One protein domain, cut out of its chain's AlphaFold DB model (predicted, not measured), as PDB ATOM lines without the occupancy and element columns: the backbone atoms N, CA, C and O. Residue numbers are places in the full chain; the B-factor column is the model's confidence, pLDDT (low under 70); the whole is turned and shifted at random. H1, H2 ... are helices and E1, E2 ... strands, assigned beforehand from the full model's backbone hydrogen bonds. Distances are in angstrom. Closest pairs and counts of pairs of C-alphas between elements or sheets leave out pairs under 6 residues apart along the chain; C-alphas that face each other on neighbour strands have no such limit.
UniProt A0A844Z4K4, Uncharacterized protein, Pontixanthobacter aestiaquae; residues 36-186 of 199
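This is residues 36 to 186 of the 199 residues of an uncharacterized protein of Pontixanthobacter aestiaquae (UniProt A0A844Z4K4). One broad, twisted sheet of seven strands makes the body, with H2 and H3 packed over one face as a second layer, each over a different part of it. The short H1 and H4 only graze the sheet, and residues 36 to 37 pair with the edge strand E1. The 151 printed residues hold, along the chain, E1 E2 E3 E4 H1 E5 E6 E7 H2 H3 H4; the sheet order is E1 to E7 in sequence, all antiparallel, and the class is mixed, helices and strands. The whole is compact, with a radius of gyration of the C-alphas of 15.1 A, and spans 42 by 37 by 29 A.

E1, residues 43 to 49, E2, 54 to 63, E3, 66 to 75, and E4, 80 to 88, form a meander, each strand the antiparallel neighbour of the one before; E5, 106 to 112, E6, 120 to 127, and E7, 130 to 138, form another. Within hydrogen-bond range are N 45 and O 58 of E1 and E2, 2.8 A, N 59 and O 70 of E2 and E3, 2.8 A, and N 71 and O 84 of E3 and E4, 2.8 A. E4 and E5, one from each meander, are antiparallel neighbours, with N 83 and O 109 within hydrogen-bond range at 2.8 A; N 108 and O 124 of E5 and E6 are at 2.8 A, and N 123 and O 135 of E6 and E7 at 2.8 A. E4 bends by 55 degrees at residue 85 and E7 by 61 degrees at residue 133. H3, residues 171 to 179, has a height over the sheet of 8.9 A; it is over E5 and only just over E4, with 3 of its 9 C-alphas there. It runs slantwise to the strands, at 50 degrees to E5 on the local plane; their closest C-alphas, of Cys 109 and Cys 171, are 5.4 A apart. H2, residues 150 to 159, on the same face, has a height over the sheet of 10.2 A and runs along the strands over E5 and E6, at 6 degrees to E6 on the local plane; the closest C-alphas of E5 and H2, of Tyr 107 and Val 153, are 7.4 A apart. H2 and H3 are apart. H4, residues 183 to 186, only grazes the sheet and is close to but not clearly touching H3, with the C-alphas of Leu 177 and Leu 183 closest at 7.0 A. H1, residues 99 to 102, only grazes the sheet with residues 100 to 102. Every O i to N i+4 pair is within range in H2 and H3; H1 and H4 are too short for one.

E1 begins at C-alpha 43 (-88.600, 4.065, -90.636) and is 20.1 A long; E2 and E3 are each 28.5 A, E4 23.6 A, E5 19.7 A, E6 22.7 A and E7 23.1 A. H2 is 14.1 A and H3 12.0 A; H1 and H4 have four residues each. H4 ends at C-alpha 186 (-95.530, -1.973, -83.855).

The C-alphas of Ser 39 and Arg 141, the two farthest apart, are 43.2 A apart. The printed part has no cut; the links E7 to H2 and H2 to H3 are long, with 11 residues each. The mean pLDDT of the printed part is 70.9; among the residues under 70 are 92 to 105, 139 to 147, 162 to 170 and 174 to 186.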
ATOM      1  N   GLU A  36     -91.857   8.273 -91.166       89.81
ATOM      2  CA  GLU A  36     -91.315   8.795 -89.912       89.81
ATOM      3  C   GLU A  36     -90.048   8.022 -89.520       89.81
ATOM      4  O   GLU A  36     -90.062   6.794 -89.455       89.81
ATOM      5  N   GLU A  37     -88.944   8.718 -89.242       89.94
ATOM      6  CA  GLU A  37     -87.740   8.103 -88.667       89.94
ATOM      7  C   GLU A  37     -87.880   8.009 -87.139       89.94
ATOM      8  O   GLU A  37     -88.087   9.014 -86.456       89.94
ATOM      9  N   LEU A  38     -87.762   6.796 -86.595       86.12
ATOM     10  CA  LEU A  38     -87.856   6.511 -85.165       86.12
ATOM     11  C   LEU A  38     -86.484   6.577 -84.477       86.12
ATOM     12  O   LEU A  38     -85.428   6.500 -85.103       86.12
ATOM     13  N   SER A  39     -86.479   6.651 -83.141       83.31
ATOM     14  CA  SER A  39     -85.253   6.793 -82.336       83.31
ATOM     15  C   SER A  39     -84.269   5.621 -82.439       83.31
ATOM     16  O   SER A  39     -83.110   5.759 -82.055       83.31
ATOM     17  N   ASP A  40     -84.724   4.458 -82.905       79.19
ATOM     18  CA  ASP A  40     -83.898   3.272 -83.147       79.19
ATOM     19  C   ASP A  40     -83.322   3.219 -84.580       79.19
ATOM     20  O   ASP A  40     -82.695   2.225 -84.958       79.19
ATOM     21  N   GLY A  41     -83.535   4.275 -85.377       84.44
ATOM     22  CA  GLY A  41     -83.099   4.399 -86.771       84.44
ATOM     23  C   GLY A  41     -83.975   3.644 -87.775       84.44
ATOM     24  O   GLY A  41     -83.619   3.534 -88.950       84.44
ATOM     25  N   SER A  42     -85.098   3.075 -87.334       86.44
ATOM     26  CA  SER A  42     -86.080   2.474 -88.237       86.44
ATOM     27  C   SER A  42     -87.013   3.528 -88.833       86.44
ATOM     28  O   SER A  42     -87.168   4.617 -88.289       86.44
ATOM     29  N   HIS A  43     -87.632   3.202 -89.963       89.25
ATOM     30  CA  HIS A  43     -88.600   4.065 -90.636       89.25
ATOM     31  C   HIS A  43     -89.992   3.458 -90.523       89.25
ATOM     32  O   HIS A  43     -90.162   2.276 -90.819       89.25
ATOM     33  N   LEU A  44     -90.978   4.254 -90.133       86.62
ATOM     34  CA  LEU A  44     -92.370   3.863 -89.953       86.62
ATOM     35  C   LEU A  44     -93.255   4.553 -90.995       86.62
ATOM     36  O   LEU A  44     -93.150   5.755 -91.211       86.62
ATOM     37  N   LEU A  45     -94.146   3.789 -91.611       86.75
ATOM     38  CA  LEU A  45     -95.236   4.267 -92.447       86.75
ATOM     39  C   LEU A  45     -96.551   3.824 -91.815       86.75
ATOM     40  O   LEU A  45     -96.744   2.639 -91.536       86.75
ATOM     41  N   LEU A  46     -97.458   4.779 -91.636       82.25
ATOM     42  CA  LEU A  46     -98.830   4.544 -91.209       82.25
ATOM     43  C   LEU A  46     -99.763   4.975 -92.335       82.25
ATOM     44  O   LEU A  46     -99.689   6.105 -92.808       82.25
ATOM     45  N   SER A  47    -100.629   4.067 -92.768       78.50
ATOM     46  CA  SER A  47    -101.651   4.330 -93.777       78.50
ATOM     47  C   SER A  47    -103.003   3.849 -93.263       78.50
ATOM     48  O   SER A  47    -103.119   2.750 -92.726       78.50
ATOM     49  N   SER A  48    -104.038   4.661 -93.447       72.56
ATOM     50  CA  SER A  48    -105.427   4.259 -93.229       72.56
ATOM     51  C   SER A  48    -106.221   4.477 -94.510       72.56
ATOM     52  O   SER A  48    -106.074   5.499 -95.183       72.56
ATOM     53  N   TYR A  49    -107.060   3.508 -94.859       70.81
ATOM     54  CA  TYR A  49    -107.916   3.558 -96.037       70.81
ATOM     55  C   TYR A  49    -109.373   3.507 -95.594       70.81
ATOM     56  O   TYR A  49    -109.918   2.431 -95.350       70.81
ATOM     57  N   ASP A  50    -110.001   4.678 -95.508       63.72
ATOM     58  CA  ASP A  50    -111.372   4.823 -95.003       63.72
ATOM     59  C   ASP A  50    -112.406   4.103 -95.886       63.72
ATOM     60  O   ASP A  50    -113.390   3.573 -95.382       63.72
ATOM     61  N   GLU A  51    -112.182   4.034 -97.204       64.62
ATOM     62  CA  GLU A  51    -113.122   3.409 -98.152       64.62
ATOM     63  C   GLU A  51    -113.282   1.897 -97.954       64.62
ATOM     64  O   GLU A  51    -114.325   1.330 -98.280       64.62
ATOM     65  N   VAL A  52    -112.239   1.241 -97.443       62.00
ATOM     66  CA  VAL A  52    -112.200  -0.210 -97.204       62.00
ATOM     67  C   VAL A  52    -112.011  -0.544 -95.727       62.00
ATOM     68  O   VAL A  52    -111.742  -1.700 -95.409       62.00
ATOM     69  N   GLU A  53    -112.131   0.470 -94.864       72.62
ATOM     70  CA  GLU A  53    -111.834   0.441 -93.434       72.62
ATOM     71  C   GLU A  53    -110.596  -0.432 -93.150       72.62
ATOM     72  O   GLU A  53    -110.685  -1.528 -92.602       72.62
ATOM     73  N   MET A  54    -109.423   0.003 -93.613       74.12
ATOM     74  CA  MET A  54    -108.177  -0.761 -93.491       74.12
ATOM     75  C   MET A  54    -107.091   0.074 -92.826       74.12
ATOM     76  O   MET A  54    -106.864   1.219 -93.211       74.12
ATOM     77  N   GLU A  55    -106.386  -0.531 -91.878       76.31
ATOM     78  CA  GLU A  55    -105.158  -0.001 -91.291       76.31
ATOM     79  C   GLU A  55    -103.960  -0.767 -91.860       76.31
ATOM     80  O   GLU A  55    -103.957  -2.000 -91.890       76.31
ATOM     81  N   ASP A  56    -102.944  -0.044 -92.315       80.06
ATOM     82  CA  ASP A  56    -101.690  -0.591 -92.821       80.06
ATOM     83  C   ASP A  56    -100.524   0.114 -92.133       80.06
ATOM     84  O   ASP A  56    -100.423   1.342 -92.099       80.06
ATOM     85  N   LEU A  57     -99.643  -0.687 -91.556       83.69
ATOM     86  CA  LEU A  57     -98.449  -0.245 -90.871       83.69
ATOM     87  C   LEU A  57     -97.268  -0.957 -91.494       83.69
ATOM     88  O   LEU A  57     -97.243  -2.184 -91.542       83.69
ATOM     89  N   GLU A  58     -96.247  -0.210 -91.896       85.19
ATOM     90  CA  GLU A  58     -94.984  -0.782 -92.340       85.19
ATOM     91  C   GLU A  58     -93.825  -0.148 -91.581       85.19
ATOM     92  O   GLU A  58     -93.687   1.068 -91.536       85.19
ATOM     93  N   ARG A  59     -92.965  -0.976 -90.992       85.12
ATOM     94  CA  ARG A  59     -91.745  -0.526 -90.330       85.12
ATOM     95  C   ARG A  59     -90.529  -1.194 -90.935       85.12
ATOM     96  O   ARG A  59     -90.446  -2.419 -90.945       85.12
ATOM     97  N   CYS A  60     -89.585  -0.392 -91.407       84.94
ATOM     98  CA  CYS A  60     -88.407  -0.831 -92.136       84.94
ATOM     99  C   CYS A  60     -87.111  -0.514 -91.383       84.94
ATOM    100  O   CYS A  60     -86.930   0.580 -90.854       84.94
ATOM    101  N   TYR A  61     -86.179  -1.459 -91.403       86.06
ATOM    102  CA  TYR A  61     -84.850  -1.357 -90.820       86.06
ATOM    103  C   TYR A  61     -83.791  -1.485 -91.911       86.06
ATOM    104  O   TYR A  61     -83.926  -2.301 -92.825       86.06
ATOM    105  N   GLU A  62     -82.695  -0.743 -91.794       83.88
ATOM    106  CA  GLU A  62     -81.540  -0.976 -92.658       83.88
ATOM    107  C   GLU A  62     -80.912  -2.355 -92.393       83.88
ATOM    108  O   GLU A  62     -80.765  -2.801 -91.246       83.88
ATOM    109  N   SER A  63     -80.535  -3.028 -93.480       75.62
ATOM    110  CA  SER A  63     -79.875  -4.332 -93.491       75.62
ATOM    111  C   SER A  63     -78.857  -4.416 -94.637       75.62
ATOM    112  O   SER A  63     -78.862  -3.609 -95.568       75.62
ATOM    113  N   ILE A  64     -78.003  -5.444 -94.621       69.38
ATOM    114  CA  ILE A  64     -77.012  -5.682 -95.689       69.38
ATOM    115  C   ILE A  64     -77.696  -5.976 -97.041       69.38
ATOM    116  O   ILE A  64     -77.135  -5.684 -98.097       69.38
ATOM    117  N   ALA A  65     -78.906  -6.541 -97.024       68.50
ATOM    118  CA  ALA A  65     -79.654  -6.935 -98.219       68.50
ATOM    119  C   ALA A  65     -80.610  -5.844 -98.749       68.50
ATOM    120  O   ALA A  65     -81.284  -6.070 -99.758       68.50
ATOM    121  N   GLY A  66     -80.674  -4.677 -98.096       77.62
ATOM    122  CA  GLY A  66     -81.630  -3.603 -98.374       77.62
ATOM    123  C   GLY A  66     -82.397  -3.200 -97.117       77.62
ATOM    124  O   GLY A  66     -81.835  -3.179 -96.024       77.62
ATOM    125  N   LEU A  67     -83.686  -2.907 -97.254       81.56
ATOM    126  CA  LEU A  67     -84.566  -2.586 -96.132       81.56
ATOM    127  C   LEU A  67     -85.348  -3.823 -95.719       81.56
ATOM    128  O   LEU A  67     -86.079  -4.396 -96.522       81.56
ATOM    129  N   GLU A  68     -85.207  -4.233 -94.473       80.31
ATOM    130  CA  GLU A  68     -86.014  -5.297 -93.900       80.31
ATOM    131  C   GLU A  68     -87.261  -4.690 -93.267       80.31
ATOM    132  O   GLU A  68     -87.152  -3.889 -92.345       80.31
ATOM    133  N   CYS A  69     -88.439  -5.058 -93.759       80.75
ATOM    134  CA  CYS A  69     -89.692  -4.432 -93.374       80.75
ATOM    135  C   CYS A  69     -90.655  -5.431 -92.739       80.75
ATOM    136  O   CYS A  69     -90.845  -6.538 -93.248       80.75
ATOM    137  N   LEU A  70     -91.279  -5.005 -91.644       81.81
ATOM    138  CA  LEU A  70     -92.428  -5.639 -91.014       81.81
ATOM    139  C   LEU A  70     -93.663  -4.849 -91.432       81.81
ATOM    140  O   LEU A  70     -93.773  -3.672 -91.103       81.81
ATOM    141  N   ARG A  71     -94.576  -5.480 -92.166       81.81
ATOM    142  CA  ARG A  71     -95.846  -4.886 -92.580       81.81
ATOM    143  C   ARG A  71     -96.996  -5.609 -91.904       81.81
ATOM    144  O   ARG A  71     -97.045  -6.834 -91.956       81.81
ATOM    145  N   ALA A  72     -97.922  -4.872 -91.316       80.06
ATOM    146  CA  ALA A  72     -99.161  -5.385 -90.762       80.06
ATOM    147  C   ALA A  72    -100.337  -4.664 -91.417       80.06
ATOM    148  O   ALA A  72    -100.386  -3.443 -91.426       80.06
ATOM    149  N   VAL A  73    -101.283  -5.435 -91.940       79.56
ATOM    150  CA  VAL A  73    -102.521  -4.937 -92.534       79.56
ATOM    151  C   VAL A  73    -103.679  -5.536 -91.756       79.56
ATOM    152  O   VAL A  73    -103.763  -6.759 -91.630       79.56
ATOM    153  N   SER A  74    -104.568  -4.694 -91.247       76.62
ATOM    154  CA  SER A  74    -105.798  -5.100 -90.575       76.62
ATOM    155  C   SER A  74    -106.997  -4.496 -91.292       76.62
ATOM    156  O   SER A  74    -107.011  -3.308 -91.599       76.62
ATOM    157  N   MET A  75    -108.010  -5.314 -91.562       74.88
ATOM    158  CA  MET A  75    -109.336  -4.803 -91.903       74.88
ATOM    159  C   MET A  75    -110.078  -4.484 -90.599       74.88
ATOM    160  O   MET A  75    -110.162  -5.338 -89.710       74.88
ATOM    161  N   VAL A  76    -110.598  -3.263 -90.482       60.75
ATOM    162  CA  VAL A  76    -111.381  -2.772 -89.343       60.75
ATOM    163  C   VAL A  76    -112.524  -3.748 -89.068       60.75
ATOM    164  O   VAL A  76    -113.209  -4.227 -89.970       60.75
ATOM    165  N   GLY A  77    -112.665  -4.121 -87.795       58.75
ATOM    166  CA  GLY A  77    -113.496  -5.244 -87.350       58.75
ATOM    167  C   GLY A  77    -112.728  -6.555 -87.124       58.75
ATOM    168  O   GLY A  77    -113.324  -7.518 -86.654       58.75
ATOM    169  N   GLY A  78    -111.421  -6.606 -87.418       60.31
ATOM    170  CA  GLY A  78    -110.528  -7.717 -87.051       60.31
ATOM    171  C   GLY A  78    -110.710  -9.001 -87.869       60.31
ATOM    172  O   GLY A  78    -110.116 -10.026 -87.542       60.31
ATOM    173  N   GLN A  79    -111.511  -8.957 -88.937       67.94
ATOM    174  CA  GLN A  79    -111.894 -10.134 -89.732       67.94
ATOM    175  C   GLN A  79    -110.761 -10.686 -90.603       67.94
ATOM    176  O   GLN A  79    -110.755 -11.862 -90.965       67.94
ATOM    177  N   SER A  80    -109.797  -9.847 -90.972       74.12
ATOM    178  CA  SER A  80    -108.637 -10.261 -91.754       74.12
ATOM    179  C   SER A  80    -107.421  -9.469 -91.320       74.12
ATOM    180  O   SER A  80    -107.436  -8.237 -91.316       74.12
ATOM    181  N   ILE A  81    -106.364 -10.191 -90.971       76.56
ATOM    182  CA  ILE A  81    -105.088  -9.637 -90.541       76.56
ATOM    183  C   ILE A  81    -103.994 -10.304 -91.362       76.56
ATOM    184  O   ILE A  81    -103.932 -11.527 -91.471       76.56
ATOM    185  N   SER A  82    -103.116  -9.499 -91.942       80.06
ATOM    186  CA  SER A  82    -101.969  -9.963 -92.708       80.06
ATOM    187  C   SER A  82    -100.705  -9.354 -92.132       80.06
ATOM    188  O   SER A  82    -100.604  -8.139 -92.026       80.06
ATOM    189  N   PHE A  83     -99.721 -10.186 -91.816       80.88
ATOM    190  CA  PHE A  83     -98.405  -9.738 -91.389       80.88
ATOM    191  C   PHE A  83     -97.318 -10.290 -92.293       80.88
ATOM    192  O   PHE A  83     -97.258 -11.490 -92.550       80.88
ATOM    193  N   GLN A  84     -96.439  -9.422 -92.768       80.81
ATOM    194  CA  GLN A  84     -95.391  -9.756 -93.716       80.81
ATOM    195  C   GLN A  84     -94.050  -9.268 -93.193       80.81
ATOM    196  O   GLN A  84     -93.898  -8.101 -92.847       80.81
ATOM    197  N   ARG A  85     -93.054 -10.149 -93.202       80.88
ATOM    198  CA  ARG A  85     -91.644  -9.778 -93.074       80.88
ATOM    199  C   ARG A  85     -91.000  -9.916 -94.441       80.88
ATOM    200  O   ARG A  85     -90.923 -11.031 -94.956       80.88
ATOM    201  N   GLN A  86     -90.569  -8.806 -95.030       77.69
ATOM    202  CA  GLN A  86     -90.082  -8.736 -96.410       77.69
ATOM    203  C   GLN A  86     -88.800  -7.912 -96.537       77.69
ATOM    204  O   GLN A  86     -88.508  -7.073 -95.692       77.69
ATOM    205  N   VAL A  87     -88.053  -8.117 -97.624       75.44
ATOM    206  CA  VAL A  87     -86.920  -7.253 -97.991       75.44
ATOM    207  C   VAL A  87     -87.315  -6.350 -99.151       75.44
ATOM    208  O   VAL A  87     -87.685  -6.833-100.224       75.44
ATOM    209  N   LYS A  88     -87.182  -5.038 -98.961       77.25
ATOM    210  CA  LYS A  88     -87.440  -4.003 -99.960       77.25
ATOM    211  C   LYS A  88     -86.138  -3.342-100.421       77.25
ATOM    212  O   LYS A  88     -85.224  -3.134 -99.627       77.25
ATOM    213  N   PRO A  89     -86.039  -2.966-101.707       73.25
ATOM    214  CA  PRO A  89     -84.892  -2.215-102.207       73.25
ATOM    215  C   PRO A  89     -84.914  -0.734-101.787       73.25
ATOM    216  O   PRO A  89     -83.865  -0.098-101.800       73.25
ATOM    217  N   SER A  90     -86.086  -0.170-101.463       76.75
ATOM    218  CA  SER A  90     -86.264   1.234-101.059       76.75
ATOM    219  C   SER A  90     -87.611   1.470-100.351       76.75
ATOM    220  O   SER A  90     -88.539   0.670-100.497       76.75
ATOM    221  N   LEU A  91     -87.720   2.583 -99.608       75.25
ATOM    222  CA  LEU A  91     -88.932   3.002 -98.883       75.25
ATOM    223  C   LEU A  91     -90.072   3.428 -99.827       75.25
ATOM    224  O   LEU A  91     -91.228   3.080 -99.604       75.25
ATOM    225  N   ASN A  92     -89.745   4.095-100.939       66.62
ATOM    226  CA  ASN A  92     -90.726   4.711-101.852       66.62
ATOM    227  C   ASN A  92     -91.548   3.712-102.682       66.62
ATOM    228  O   ASN A  92     -92.383   4.113-103.490       66.62
ATOM    229  N   ARG A  93     -91.303   2.408-102.534       58.62
ATOM    230  CA  ARG A  93     -92.070   1.371-103.219       58.62
ATOM    231  C   ARG A  93     -93.143   0.854-102.266       58.62
ATOM    232  O   ARG A  93     -92.920  -0.127-101.559       58.62
ATOM    233  N   VAL A  94     -94.283   1.540-102.205       53.28
ATOM    234  CA  VAL A  94     -95.478   1.005-101.536       53.28
ATOM    235  C   VAL A  94     -95.930  -0.199-102.353       53.28
ATOM    236  O   VAL A  94     -96.135  -0.082-103.561       53.28
ATOM    237  N   ALA A  95     -96.005  -1.375-101.734       51.94
ATOM    238  CA  ALA A  95     -96.518  -2.553-102.420       51.94
ATOM    239  C   ALA A  95     -98.017  -2.340-102.670       51.94
ATOM    240  O   ALA A  95     -98.822  -2.428-101.739       51.94
ATOM    241  N   SER A  96     -98.378  -2.029-103.917       45.44
ATOM    242  CA  SER A  96     -99.771  -2.000-104.359       45.44
ATOM    243  C   SER A  96    -100.387  -3.398-104.217       45.44
ATOM    244  O   SER A  96     -99.669  -4.400-104.172       45.44
ATOM    245  N   GLY A  97    -101.716  -3.487-104.136       40.59
ATOM    246  CA  GLY A  97    -102.428  -4.755-103.915       40.59
ATOM    247  C   GLY A  97    -102.012  -5.897-104.857       40.59
ATOM    248  O   GLY A  97    -101.952  -7.040-104.417       40.59
ATOM    249  N   GLU A  98    -101.630  -5.608-106.106       36.72
ATOM    250  CA  GLU A  98    -101.108  -6.613-107.053       36.72
ATOM    251  C   GLU A  98     -99.611  -6.932-106.871       36.72
ATOM    252  O   GLU A  98     -99.191  -8.067-107.107       36.72
ATOM    253  N   ASP A  99     -98.799  -5.981-106.399       43.34
ATOM    254  CA  ASP A  99     -97.367  -6.200-106.141       43.34
ATOM    255  C   ASP A  99     -97.127  -7.109-104.922       43.34
ATOM    256  O   ASP A  99     -96.083  -7.764-104.832       43.34
ATOM    257  N   THR A 100     -98.105  -7.211-104.013       47.34
ATOM    258  CA  THR A 100     -97.977  -7.974-102.760       47.34
ATOM    259  C   THR A 100     -97.764  -9.469-102.927       47.34
ATOM    260  O   THR A 100     -97.263 -10.067-101.992       47.34
ATOM    261  N   VAL A 101     -98.089 -10.086-104.070       42.78
ATOM    262  CA  VAL A 101     -97.894 -11.540-104.270       42.78
ATOM    263  C   VAL A 101     -96.584 -11.850-105.004       42.78
ATOM    264  O   VAL A 101     -95.998 -12.919-104.826       42.78
ATOM    265  N   HIS A 102     -96.073 -10.908-105.802       39.81
ATOM    266  CA  HIS A 102     -94.893 -11.108-106.650       39.81
ATOM    267  C   HIS A 102     -93.594 -10.514-106.078       39.81
ATOM    268  O   HIS A 102     -92.512 -10.878-106.544       39.81
ATOM    269  N   SER A 103     -93.661  -9.676-105.035       51.47
ATOM    270  CA  SER A 103     -92.484  -9.189-104.295       51.47
ATOM    271  C   SER A 103     -92.091 -10.051-103.088       51.47
ATOM    272  O   SER A 103     -91.104  -9.739-102.418       51.47
ATOM    273  N   MET A 104     -92.830 -11.126-102.792       58.09
ATOM    274  CA  MET A 104     -92.709 -11.874-101.537       58.09
ATOM    275  C   MET A 104     -91.458 -12.757-101.490       58.09
ATOM    276  O   MET A 104     -91.516 -13.963-101.684       58.09
ATOM    277  N   SER A 105     -90.288 -12.197-101.202       66.62
ATOM    278  CA  SER A 105     -89.279 -12.969-100.472       66.62
ATOM    279  C   SER A 105     -89.437 -12.661 -98.995       66.62
ATOM    280  O   SER A 105     -89.199 -11.522 -98.597       66.62
ATOM    281  N   GLY A 106     -89.856 -13.642 -98.197       78.12
ATOM    282  CA  GLY A 106     -90.174 -13.380 -96.806       78.12
ATOM    283  C   GLY A 106     -91.029 -14.433 -96.116       78.12
ATOM    284  O   GLY A 106     -91.264 -15.523 -96.640       78.12
ATOM    285  N   TYR A 107     -91.498 -14.061 -94.931       81.31
ATOM    286  CA  TYR A 107     -92.488 -14.794 -94.150       81.31
ATOM    287  C   TYR A 107     -93.803 -14.017 -94.170       81.31
ATOM    288  O   TYR A 107     -93.808 -12.799 -93.987       81.31
ATOM    289  N   HIS A 108     -94.910 -14.717 -94.393       84.25
ATOM    290  CA  HIS A 108     -96.249 -14.146 -94.451       84.25
ATOM    291  C   HIS A 108     -97.181 -14.928 -93.536       84.25
ATOM    292  O   HIS A 108     -97.316 -16.144 -93.666       84.25
ATOM    293  N   CYS A 109     -97.831 -14.204 -92.639       81.38
ATOM    294  CA  CYS A 109     -98.909 -14.662 -91.797       81.38
ATOM    295  C   CYS A 109    -100.235 -14.065 -92.267       81.38
ATOM    296  O   CYS A 109    -100.319 -12.862 -92.506       81.38
ATOM    297  N   GLN A 110    -101.277 -14.883 -92.341       82.38
ATOM    298  CA  GLN A 110    -102.646 -14.442 -92.562       82.38
ATOM    299  C   GLN A 110    -103.547 -15.063 -91.503       82.38
ATOM    300  O   GLN A 110    -103.532 -16.278 -91.318       82.38
ATOM    301  N   LEU A 111    -104.344 -14.239 -90.841       77.94
ATOM    302  CA  LEU A 111    -105.425 -14.654 -89.965       77.94
ATOM    303  C   LEU A 111    -106.732 -14.184 -90.595       77.94
ATOM    304  O   LEU A 111    -106.890 -13.003 -90.892       77.94
ATOM    305  N   TYR A 112    -107.657 -15.114 -90.781       77.81
ATOM    306  CA  TYR A 112    -109.028 -14.826 -91.175       77.81
ATOM    307  C   TYR A 112    -109.950 -15.257 -90.043       77.81
ATOM    308  O   TYR A 112    -109.848 -16.390 -89.572       77.81
ATOM    309  N   VAL A 113    -110.835 -14.356 -89.632       71.50
ATOM    310  CA  VAL A 113    -111.858 -14.545 -88.601       71.50
ATOM    311  C   VAL A 113    -113.212 -14.223 -89.225       71.50
ATOM    312  O   VAL A 113    -113.335 -13.264 -89.983       71.50
ATOM    313  N   ASP A 114    -114.219 -15.052 -88.956       66.56
ATOM    314  CA  ASP A 114    -115.582 -14.944 -89.487       66.56
ATOM    315  C   ASP A 114    -115.668 -14.975 -91.030       66.56
ATOM    316  O   ASP A 114    -116.635 -14.520 -91.647       66.56
ATOM    317  N   GLY A 115    -114.660 -15.556 -91.687       62.34
ATOM    318  CA  GLY A 115    -114.625 -15.711 -93.140       62.34
ATOM    319  C   GLY A 115    -115.566 -16.808 -93.652       62.34
ATOM    320  O   GLY A 115    -115.852 -17.791 -92.971       62.34
ATOM    321  N   ALA A 116    -115.977 -16.724 -94.923       61.09
ATOM    322  CA  ALA A 116    -116.819 -17.744 -95.575       61.09
ATOM    323  C   ALA A 116    -116.205 -19.165 -95.572       61.09
ATOM    324  O   ALA A 116    -116.916 -20.156 -95.735       61.09
ATOM    325  N   ALA A 117    -114.883 -19.269 -95.393       62.94
ATOM    326  CA  ALA A 117    -114.141 -20.526 -95.291       62.94
ATOM    327  C   ALA A 117    -113.955 -21.029 -93.840       62.94
ATOM    328  O   ALA A 117    -113.320 -22.073 -93.648       62.94
ATOM    329  N   GLY A 118    -114.517 -20.320 -92.854       68.19
ATOM    330  CA  GLY A 118    -114.243 -20.472 -91.425       68.19
ATOM    331  C   GLY A 118    -112.955 -19.765 -91.004       68.19
ATOM    332  O   GLY A 118    -112.197 -19.295 -91.856       68.19
ATOM    333  N   ASP A 119    -112.701 -19.710 -89.698       77.00
ATOM    334  CA  ASP A 119    -111.496 -19.057 -89.191       77.00
ATOM    335  C   ASP A 119    -110.268 -19.910 -89.512       77.00
ATOM    336  O   ASP A 119    -110.266 -21.140 -89.335       77.00
ATOM    337  N   PHE A 120    -109.193 -19.272 -89.966       79.06
ATOM    338  CA  PHE A 120    -107.930 -19.960 -90.192       79.06
ATOM    339  C   PHE A 120    -106.725 -19.045 -90.018       79.06
ATOM    340  O   PHE A 120    -106.772 -17.850 -90.301       79.06
ATOM    341  N   ILE A 121    -105.621 -19.663 -89.608       79.88
ATOM    342  CA  ILE A 121    -104.282 -19.093 -89.683       79.88
ATOM    343  C   ILE A 121    -103.565 -19.753 -90.853       79.88
ATOM    344  O   ILE A 121    -103.590 -20.974 -91.013       79.88
ATOM    345  N   ARG A 122    -102.902 -18.950 -91.674       83.12
ATOM    346  CA  ARG A 122    -102.046 -19.408 -92.758       83.12
ATOM    347  C   ARG A 122    -100.686 -18.750 -92.642       83.12
ATOM    348  O   ARG A 122    -100.564 -17.538 -92.757       83.12
ATOM    349  N   GLU A 123     -99.664 -19.570 -92.475       82.12
ATOM    350  CA  GLU A 123     -98.273 -19.153 -92.569       82.12
ATOM    351  C   GLU A 123     -97.705 -19.606 -93.899       82.12
ATOM    352  O   GLU A 123     -97.956 -20.722 -94.357       82.12
ATOM    353  N   SER A 124     -96.888 -18.768 -94.510       84.19
ATOM    354  CA  SER A 124     -96.156 -19.149 -95.702       84.19
ATOM    355  C   SER A 124     -94.785 -18.496 -95.747       84.19
ATOM    356  O   SER A 124     -94.599 -17.363 -95.311       84.19
ATOM    357  N   ILE A 125     -93.811 -19.236 -96.267       82.88
ATOM    358  CA  ILE A 125     -92.495 -18.712 -96.619       82.88
ATOM    359  C   ILE A 125     -92.454 -18.625 -98.131       82.88
ATOM    360  O   ILE A 125     -92.666 -19.622 -98.827       82.88
ATOM    361  N   TRP A 126     -92.135 -17.444 -98.629       81.81
ATOM    362  CA  TRP A 126     -92.005 -17.185-100.049       81.81
ATOM    363  C   TRP A 126     -90.587 -16.767-100.381       81.81
ATOM    364  O   TRP A 126     -89.914 -16.093 -99.603       81.81
ATOM    365  N   SER A 127     -90.140 -17.164-101.564       75.50
ATOM    366  CA  SER A 127     -88.917 -16.678-102.186       75.50
ATOM    367  C   SER A 127     -89.252 -15.887-103.442       75.50
ATOM    368  O   SER A 127     -90.355 -15.976-103.977       75.50
ATOM    369  N   LYS A 128     -88.241 -15.240-104.028       71.56
ATOM    370  CA  LYS A 128     -88.357 -14.633-105.367       71.56
ATOM    371  C   LYS A 128     -88.777 -15.627-106.464       71.56
ATOM    372  O   LYS A 128     -89.110 -15.208-107.565       71.56
ATOM    373  N   ARG A 129     -88.705 -16.939-106.202       74.75
ATOM    374  CA  ARG A 129     -89.098 -18.015-107.128       74.75
ATOM    375  C   ARG A 129     -90.495 -18.574-106.841       74.75
ATOM    376  O   ARG A 129     -90.920 -19.483-107.545       74.75
ATOM    377  N   GLY A 130     -91.185 -18.048-105.831       75.06
ATOM    378  CA  GLY A 130     -92.500 -18.499-105.397       75.06
ATOM    379  C   GLY A 130     -92.499 -19.099-103.993       75.06
ATOM    380  O   GLY A 130     -91.506 -19.036-103.257       75.06
ATOM    381  N   GLU A 131     -93.649 -19.659-103.643       83.44
ATOM    382  CA  GLU A 131     -93.948 -20.262-102.351       83.44
ATOM    383  C   GLU A 131     -93.067 -21.486-102.085       83.44
ATOM    384  O   GLU A 131     -92.963 -22.391-102.913       83.44
ATOM    385  N   LEU A 132     -92.418 -21.504-100.923       80.88
ATOM    386  CA  LEU A 132     -91.534 -22.592-100.509       80.88
ATOM    387  C   LEU A 132     -92.192 -23.510 -99.489       80.88
ATOM    388  O   LEU A 132     -91.978 -24.722 -99.507       80.88
ATOM    389  N   LYS A 133     -92.951 -22.926 -98.563       83.06
ATOM    390  CA  LYS A 133     -93.598 -23.654 -97.477       83.06
ATOM    391  C   LYS A 133     -94.900 -22.972 -97.116       83.06
ATOM    392  O   LYS A 133     -94.944 -21.748 -97.047       83.06
ATOM    393  N   VAL A 134     -95.913 -23.778 -96.825       84.31
ATOM    394  CA  VAL A 134     -97.194 -23.326 -96.288       84.31
ATOM    395  C   VAL A 134     -97.546 -24.177 -95.093       84.31
ATOM    396  O   VAL A 134     -97.353 -25.391 -95.109       84.31
ATOM    397  N   ASN A 135     -98.085 -23.521 -94.082       80.56
ATOM    398  CA  ASN A 135     -98.784 -24.128 -92.970       80.56
ATOM    399  C   ASN A 135    -100.172 -23.484 -92.907       80.56
ATOM    400  O   ASN A 135    -100.290 -22.265 -93.016       80.56
ATOM    401  N   THR A 136    -101.243 -24.264 -92.815       79.75
ATOM    402  CA  THR A 136    -102.603 -23.710 -92.732       79.75
ATOM    403  C   THR A 136    -103.392 -24.460 -91.683       79.75
ATOM    404  O   THR A 136    -103.707 -25.631 -91.862       79.75
ATOM    405  N   VAL A 137    -103.769 -23.748 -90.630       73.69
ATOM    406  CA  VAL A 137    -104.499 -24.272 -89.481       73.69
ATOM    407  C   VAL A 137    -105.919 -23.715 -89.521       73.69
ATOM    408  O   VAL A 137    -106.105 -22.501 -89.537       73.69
ATOM    409  N   ARG A 138    -106.933 -24.589 -89.554       72.19
ATOM    410  CA  ARG A 138    -108.358 -24.203 -89.544       72.19
ATOM    411  C   ARG A 138    -108.981 -24.416 -88.163       72.19
ATOM    412  O   ARG A 138    -108.846 -25.495 -87.584       72.19
ATOM    413  N   PHE A 139    -109.747 -23.447 -87.676       68.69
ATOM    414  CA  PHE A 139    -110.513 -23.555 -86.429       68.69
ATOM    415  C   PHE A 139    -111.873 -24.253 -86.656       68.69
ATOM    416  O   PHE A 139    -112.380 -24.250 -87.779       68.69
ATOM    417  N   PRO A 140    -112.487 -24.912 -85.642       51.59
ATOM    418  CA  PRO A 140    -112.083 -25.058 -84.236       51.59
ATOM    419  C   PRO A 140    -111.333 -26.377 -83.950       51.59
ATOM    420  O   PRO A 140    -111.302 -26.860 -82.816       51.59
ATOM    421  N   ARG A 141    -110.770 -27.035 -84.972       44.34
ATOM    422  CA  ARG A 141    -110.215 -28.389 -84.831       44.34
ATOM    423  C   ARG A 141    -108.779 -28.365 -84.323       44.34
ATOM    424  O   ARG A 141    -107.887 -28.693 -85.085       44.34
ATOM    425  N   SER A 142    -108.607 -28.078 -83.030       41.03
ATOM    426  CA  SER A 142    -107.389 -28.297 -82.226       41.03
ATOM    427  C   SER A 142    -106.092 -27.688 -82.777       41.03
ATOM    428  O   SER A 142    -105.689 -27.955 -83.902       41.03
ATOM    429  N   PHE A 143    -105.351 -26.975 -81.934       47.16
ATOM    430  CA  PHE A 143    -103.963 -26.561 -82.187       47.16
ATOM    431  C   PHE A 143    -102.973 -27.743 -82.252       47.16
ATOM    432  O   PHE A 143    -101.925 -27.731 -81.618       47.16
ATOM    433  N   ASN A 144    -103.300 -28.807 -82.984       44.12
ATOM    434  CA  ASN A 144    -102.424 -29.964 -83.141       44.12
ATOM    435  C   ASN A 144    -101.337 -29.723 -84.196       44.12
ATOM    436  O   ASN A 144    -100.393 -30.505 -84.277       44.12
ATOM    437  N   GLU A 145    -101.451 -28.651 -84.983       54.19
ATOM    438  CA  GLU A 145    -100.402 -28.192 -85.887       54.19
ATOM    439  C   GLU A 145     -99.778 -26.920 -85.310       54.19
ATOM    440  O   GLU A 145    -100.411 -25.866 -85.212       54.19
ATOM    441  N   ALA A 146     -98.530 -27.067 -84.866       64.25
ATOM    442  CA  ALA A 146     -97.702 -25.973 -84.388       64.25
ATOM    443  C   ALA A 146     -97.489 -24.944 -85.518       64.25
ATOM    444  O   ALA A 146     -97.502 -25.319 -86.698       64.25
ATOM    445  N   PRO A 147     -97.267 -23.661 -85.184       69.44
ATOM    446  CA  PRO A 147     -96.843 -22.693 -86.185       69.44
ATOM    447  C   PRO A 147     -95.509 -23.137 -86.802       69.44
ATOM    448  O   PRO A 147     -94.815 -24.012 -86.269       69.44
ATOM    449  N   LEU A 148     -95.106 -22.517 -87.910       74.50
ATOM    450  CA  LEU A 148     -93.744 -22.685 -88.410       74.50
ATOM    451  C   LEU A 148     -92.751 -22.356 -87.287       74.50
ATOM    452  O   LEU A 148     -92.810 -21.282 -86.688       74.50
ATOM    453  N   SER A 149     -91.847 -23.295 -86.987       74.56
ATOM    454  CA  SER A 149     -90.891 -23.101 -85.896       74.56
ATOM    455  C   SER A 149     -89.980 -21.911 -86.184       74.56
ATOM    456  O   SER A 149     -89.611 -21.659 -87.339       74.56
ATOM    457  N   LYS A 150     -89.593 -21.203 -85.119       76.12
ATOM    458  CA  LYS A 150     -88.677 -20.064 -85.185       76.12
ATOM    459  C   LYS A 150     -87.413 -20.416 -85.959       76.12
ATOM    460  O   LYS A 150     -87.075 -19.729 -86.916       76.12
ATOM    461  N   GLU A 151     -86.793 -21.544 -85.623       76.88
ATOM    462  CA  GLU A 151     -85.551 -22.017 -86.237       76.88
ATOM    463  C   GLU A 151     -85.726 -22.283 -87.737       76.88
ATOM    464  O   GLU A 151     -84.816 -22.045 -88.528       76.88
ATOM    465  N   GLY A 152     -86.902 -22.766 -88.154       76.56
ATOM    466  CA  GLY A 152     -87.198 -23.023 -89.560       76.56
ATOM    467  C   GLY A 152     -87.337 -21.739 -90.381       76.56
ATOM    468  O   GLY A 152     -86.914 -21.703 -91.536       76.56
ATOM    469  N   VAL A 153     -87.915 -20.690 -89.791       76.50
ATOM    470  CA  VAL A 153     -88.063 -19.374 -90.431       76.50
ATOM    471  C   VAL A 153     -86.737 -18.607 -90.411       76.50
ATOM    472  O   VAL A 153     -86.328 -18.072 -91.439       76.50
ATOM    473  N   GLU A 154     -86.022 -18.597 -89.285       76.69
ATOM    474  CA  GLU A 154     -84.707 -17.953 -89.163       76.69
ATOM    475  C   GLU A 154     -83.666 -18.618 -90.064       76.69
ATOM    476  O   GLU A 154     -82.955 -17.919 -90.776       76.69
ATOM    477  N   GLY A 155     -83.648 -19.952 -90.158       75.25
ATOM    478  CA  GLY A 155     -82.770 -20.652 -91.096       75.25
ATOM    479  C   GLY A 155     -83.035 -20.278 -92.560       75.25
ATOM    480  O   GLY A 155     -82.108 -20.243 -93.372       75.25
ATOM    481  N   TYR A 156     -84.284 -19.947 -92.912       76.56
ATOM    482  CA  TYR A 156     -84.593 -19.377 -94.223       76.56
ATOM    483  C   TYR A 156     -84.041 -17.955 -94.370       76.56
ATOM    484  O   TYR A 156     -83.462 -17.634 -95.409       76.56
ATOM    485  N   PHE A 157     -84.193 -17.107 -93.358       76.44
ATOM    486  CA  PHE A 157     -83.667 -15.743 -93.376       76.44
ATOM    487  C   PHE A 157     -82.145 -15.702 -93.477       76.44
ATOM    488  O   PHE A 157     -81.628 -15.034 -94.376       76.44
ATOM    489  N   ASP A 158     -81.444 -16.514 -92.692       75.44
ATOM    490  CA  ASP A 158     -79.994 -16.673 -92.768       75.44
ATOM    491  C   ASP A 158     -79.551 -17.101 -94.173       75.44
ATOM    492  O   ASP A 158     -78.645 -16.506 -94.763       75.44
ATOM    493  N   ALA A 159     -80.235 -18.088 -94.766       74.44
ATOM    494  CA  ALA A 159     -79.948 -18.560 -96.121       74.44
ATOM    495  C   ALA A 159     -80.191 -17.499 -97.213       74.44
ATOM    496  O   ALA A 159     -79.721 -17.661 -98.341       74.44
ATOM    497  N   ASN A 160     -80.920 -16.425 -96.897       69.88
ATOM    498  CA  ASN A 160     -81.251 -15.333 -97.811       69.88
ATOM    499  C   ASN A 160     -80.662 -13.983 -97.369       69.88
ATOM    500  O   ASN A 160     -81.072 -12.945 -97.890       69.88
ATOM    501  N   SER A 161     -79.679 -13.994 -96.461       71.50
ATOM    502  CA  SER A 161     -78.986 -12.797 -95.962       71.50
ATOM    503  C   SER A 161     -79.916 -11.758 -95.319       71.50
ATOM    504  O   SER A 161     -79.675 -10.555 -95.423       71.50
ATOM    505  N   ILE A 162     -80.983 -12.221 -94.671       67.38
ATOM    506  CA  ILE A 162     -81.888 -11.405 -93.858       67.38
ATOM    507  C   ILE A 162     -81.402 -11.509 -92.415       67.38
ATOM    508  O   ILE A 162     -81.198 -12.618 -91.932       67.38
ATOM    509  N   ASP A 163     -81.183 -10.378 -91.739       65.25
ATOM    510  CA  ASP A 163     -80.601 -10.374 -90.394       65.25
ATOM    511  C   ASP A 163     -81.635 -10.862 -89.357       65.25
ATOM    512  O   ASP A 163     -82.625 -10.172 -89.089       65.25
ATOM    513  N   PRO A 164     -81.444 -12.034 -88.723       57.53
ATOM    514  CA  PRO A 164     -82.393 -12.554 -87.743       57.53
ATOM    515  C   PRO A 164     -82.408 -11.742 -86.439       57.53
ATOM    516  O   PRO A 164     -83.280 -11.966 -85.607       57.53
ATOM    517  N   LYS A 165     -81.486 -10.785 -86.238       58.12
ATOM    518  CA  LYS A 165     -81.401  -9.972 -85.009       58.12
ATOM    519  C   LYS A 165     -82.558  -8.985 -84.826       58.12
ATOM    520  O   LYS A 165     -82.648  -8.350 -83.776       58.12
ATOM    521  N   ARG A 166     -83.412  -8.817 -85.837       66.06
ATOM    522  CA  ARG A 166     -84.618  -7.982 -85.776       66.06
ATOM    523  C   ARG A 166     -85.780  -8.739 -85.107       66.06
ATOM    524  O   ARG A 166     -85.744  -9.969 -85.054       66.06
ATOM    525  N   PRO A 167     -86.805  -8.041 -84.578       63.56
ATOM    526  CA  PRO A 167     -87.882  -8.667 -83.814       63.56
ATOM    527  C   PRO A 167     -88.526  -9.835 -84.569       63.56
ATOM    528  O   PRO A 167     -88.924  -9.700 -85.727       63.56
ATOM    529  N   TRP A 168     -88.616 -10.993 -83.913       63.03
ATOM    530  CA  TRP A 168     -89.296 -12.165 -84.454       63.03
ATOM    531  C   TRP A 168     -90.746 -12.185 -83.975       63.03
ATOM    532  O   TRP A 168     -90.997 -12.132 -82.772       63.03
ATOM    533  N   LEU A 169     -91.675 -12.278 -84.927       65.38
ATOM    534  CA  LEU A 169     -93.103 -12.428 -84.679       65.38
ATOM    535  C   LEU A 169     -93.636 -13.585 -85.533       65.38
ATOM    536  O   LEU A 169     -93.513 -13.566 -86.759       65.38
ATOM    537  N   ASN A 170     -94.218 -14.589 -84.886       68.62
ATOM    538  CA  ASN A 170     -94.985 -15.650 -85.528       68.62
ATOM    539  C   ASN A 170     -96.472 -15.279 -85.620       68.62
ATOM    540  O   ASN A 170     -96.934 -14.317 -85.001       68.62
ATOM    541  N   CYS A 171     -97.241 -16.074 -86.363       71.75
ATOM    542  CA  CYS A 171     -98.668 -15.825 -86.538       71.75
ATOM    543  C   CYS A 171     -99.473 -15.721 -85.239       71.75
ATOM    544  O   CYS A 171    -100.420 -14.940 -85.187       71.75
ATOM    545  N   TYR A 172     -99.128 -16.486 -84.202       69.94
ATOM    546  CA  TYR A 172     -99.833 -16.412 -82.923       69.94
ATOM    547  C   TYR A 172     -99.571 -15.091 -82.218       69.94
ATOM    548  O   TYR A 172    -100.509 -14.438 -81.778       69.94
ATOM    549  N   GLN A 173     -98.314 -14.664 -82.162       70.94
ATOM    550  CA  GLN A 173     -97.924 -13.407 -81.527       70.94
ATOM    551  C   GLN A 173     -98.565 -12.210 -82.235       70.94
ATOM    552  O   GLN A 173     -99.105 -11.324 -81.581       70.94
ATOM    553  N   VAL A 174     -98.579 -12.218 -83.572       66.81
ATOM    554  CA  VAL A 174     -99.269 -11.190 -84.367       66.81
ATOM    555  C   VAL A 174    -100.773 -11.205 -84.096       66.81
ATOM    556  O   VAL A 174    -101.360 -10.146 -83.891       66.81
ATOM    557  N   ALA A 175    -101.402 -12.383 -84.072       64.69
ATOM    558  CA  ALA A 175    -102.825 -12.504 -83.769       64.69
ATOM    559  C   ALA A 175    -103.157 -11.926 -82.384       64.69
ATOM    560  O   ALA A 175    -104.113 -11.167 -82.264       64.69
ATOM    561  N   HIS A 176    -102.340 -12.214 -81.368       64.50
ATOM    562  CA  HIS A 176    -102.496 -11.649 -80.027       64.50
ATOM    563  C   HIS A 176    -102.350 -10.123 -80.011       64.50
ATOM    564  O   HIS A 176    -103.217  -9.447 -79.475       64.50
ATOM    565  N   LEU A 177    -101.330  -9.564 -80.674       61.44
ATOM    566  CA  LEU A 177    -101.117  -8.111 -80.747       61.44
ATOM    567  C   LEU A 177    -102.304  -7.345 -81.342       61.44
ATOM    568  O   LEU A 177    -102.604  -6.227 -80.921       61.44
ATOM    569  N   VAL A 178    -102.979  -7.944 -82.321       59.34
ATOM    570  CA  VAL A 178    -104.135  -7.316 -82.963       59.34
ATOM    571  C   VAL A 178    -105.422  -7.547 -82.169       59.34
ATOM    572  O   VAL A 178    -106.201  -6.609 -82.015       59.34
ATOM    573  N   VAL A 179    -105.632  -8.749 -81.619       56.28
ATOM    574  CA  VAL A 179    -106.790  -9.060 -80.758       56.28
ATOM    575  C   VAL A 179    -106.774  -8.232 -79.469       56.28
ATOM    576  O   VAL A 179    -107.827  -7.763 -79.038       56.28
ATOM    577  N   ASP A 180    -105.593  -7.985 -78.898       57.06
ATOM    578  CA  ASP A 180    -105.415  -7.166 -77.692       57.06
ATOM    579  C   ASP A 180    -105.540  -5.653 -77.971       57.06
ATOM    580  O   ASP A 180    -105.538  -4.840 -77.044       57.06
ATOM    581  N   GLY A 181    -105.747  -5.270 -79.238       48.94
ATOM    582  CA  GLY A 181    -106.458  -4.041 -79.582       48.94
ATOM    583  C   GLY A 181    -105.630  -2.885 -80.131       48.94
ATOM    584  O   GLY A 181    -106.142  -1.766 -80.137       48.94
ATOM    585  N   SER A 182    -104.392  -3.086 -80.604       57.53
ATOM    586  CA  SER A 182    -103.742  -2.041 -81.409       57.53
ATOM    587  C   SER A 182    -102.496  -2.485 -82.180       57.53
ATOM    588  O   SER A 182    -101.521  -2.977 -81.600       57.53
ATOM    589  N   LEU A 183    -102.450  -2.134 -83.471       64.44
ATOM    590  CA  LEU A 183    -101.208  -2.106 -84.255       64.44
ATOM    591  C   LEU A 183    -100.180  -1.097 -83.699       64.44
ATOM    592  O   LEU A 183     -99.013  -1.154 -84.080       64.44
ATOM    593  N   ALA A 184    -100.561  -0.226 -82.751       62.28
ATOM    594  CA  ALA A 184     -99.665   0.729 -82.092       62.28
ATOM    595  C   ALA A 184     -98.485   0.073 -81.356       62.28
ATOM    596  O   ALA A 184     -97.461   0.705 -81.130       62.28
ATOM    597  N   SER A 185     -98.566  -1.211 -81.003       60.19
ATOM    598  CA  SER A 185     -97.395  -1.922 -80.470       60.19
ATOM    599  C   SER A 185     -96.238  -1.991 -81.480       60.19
ATOM    600  O   SER A 185     -95.075  -1.967 -81.080       60.19
ATOM    601  N   LEU A 186     -96.534  -1.990 -82.788       61.91
ATOM    602  CA  LEU A 186     -95.530  -1.973 -83.855       61.91
ATOM    603  C   LEU A 186     -94.923  -0.575 -84.097       61.91
ATOM    604  O   LEU A 186     -93.865  -0.466 -84.726       61.91
TER     605      LEU A 186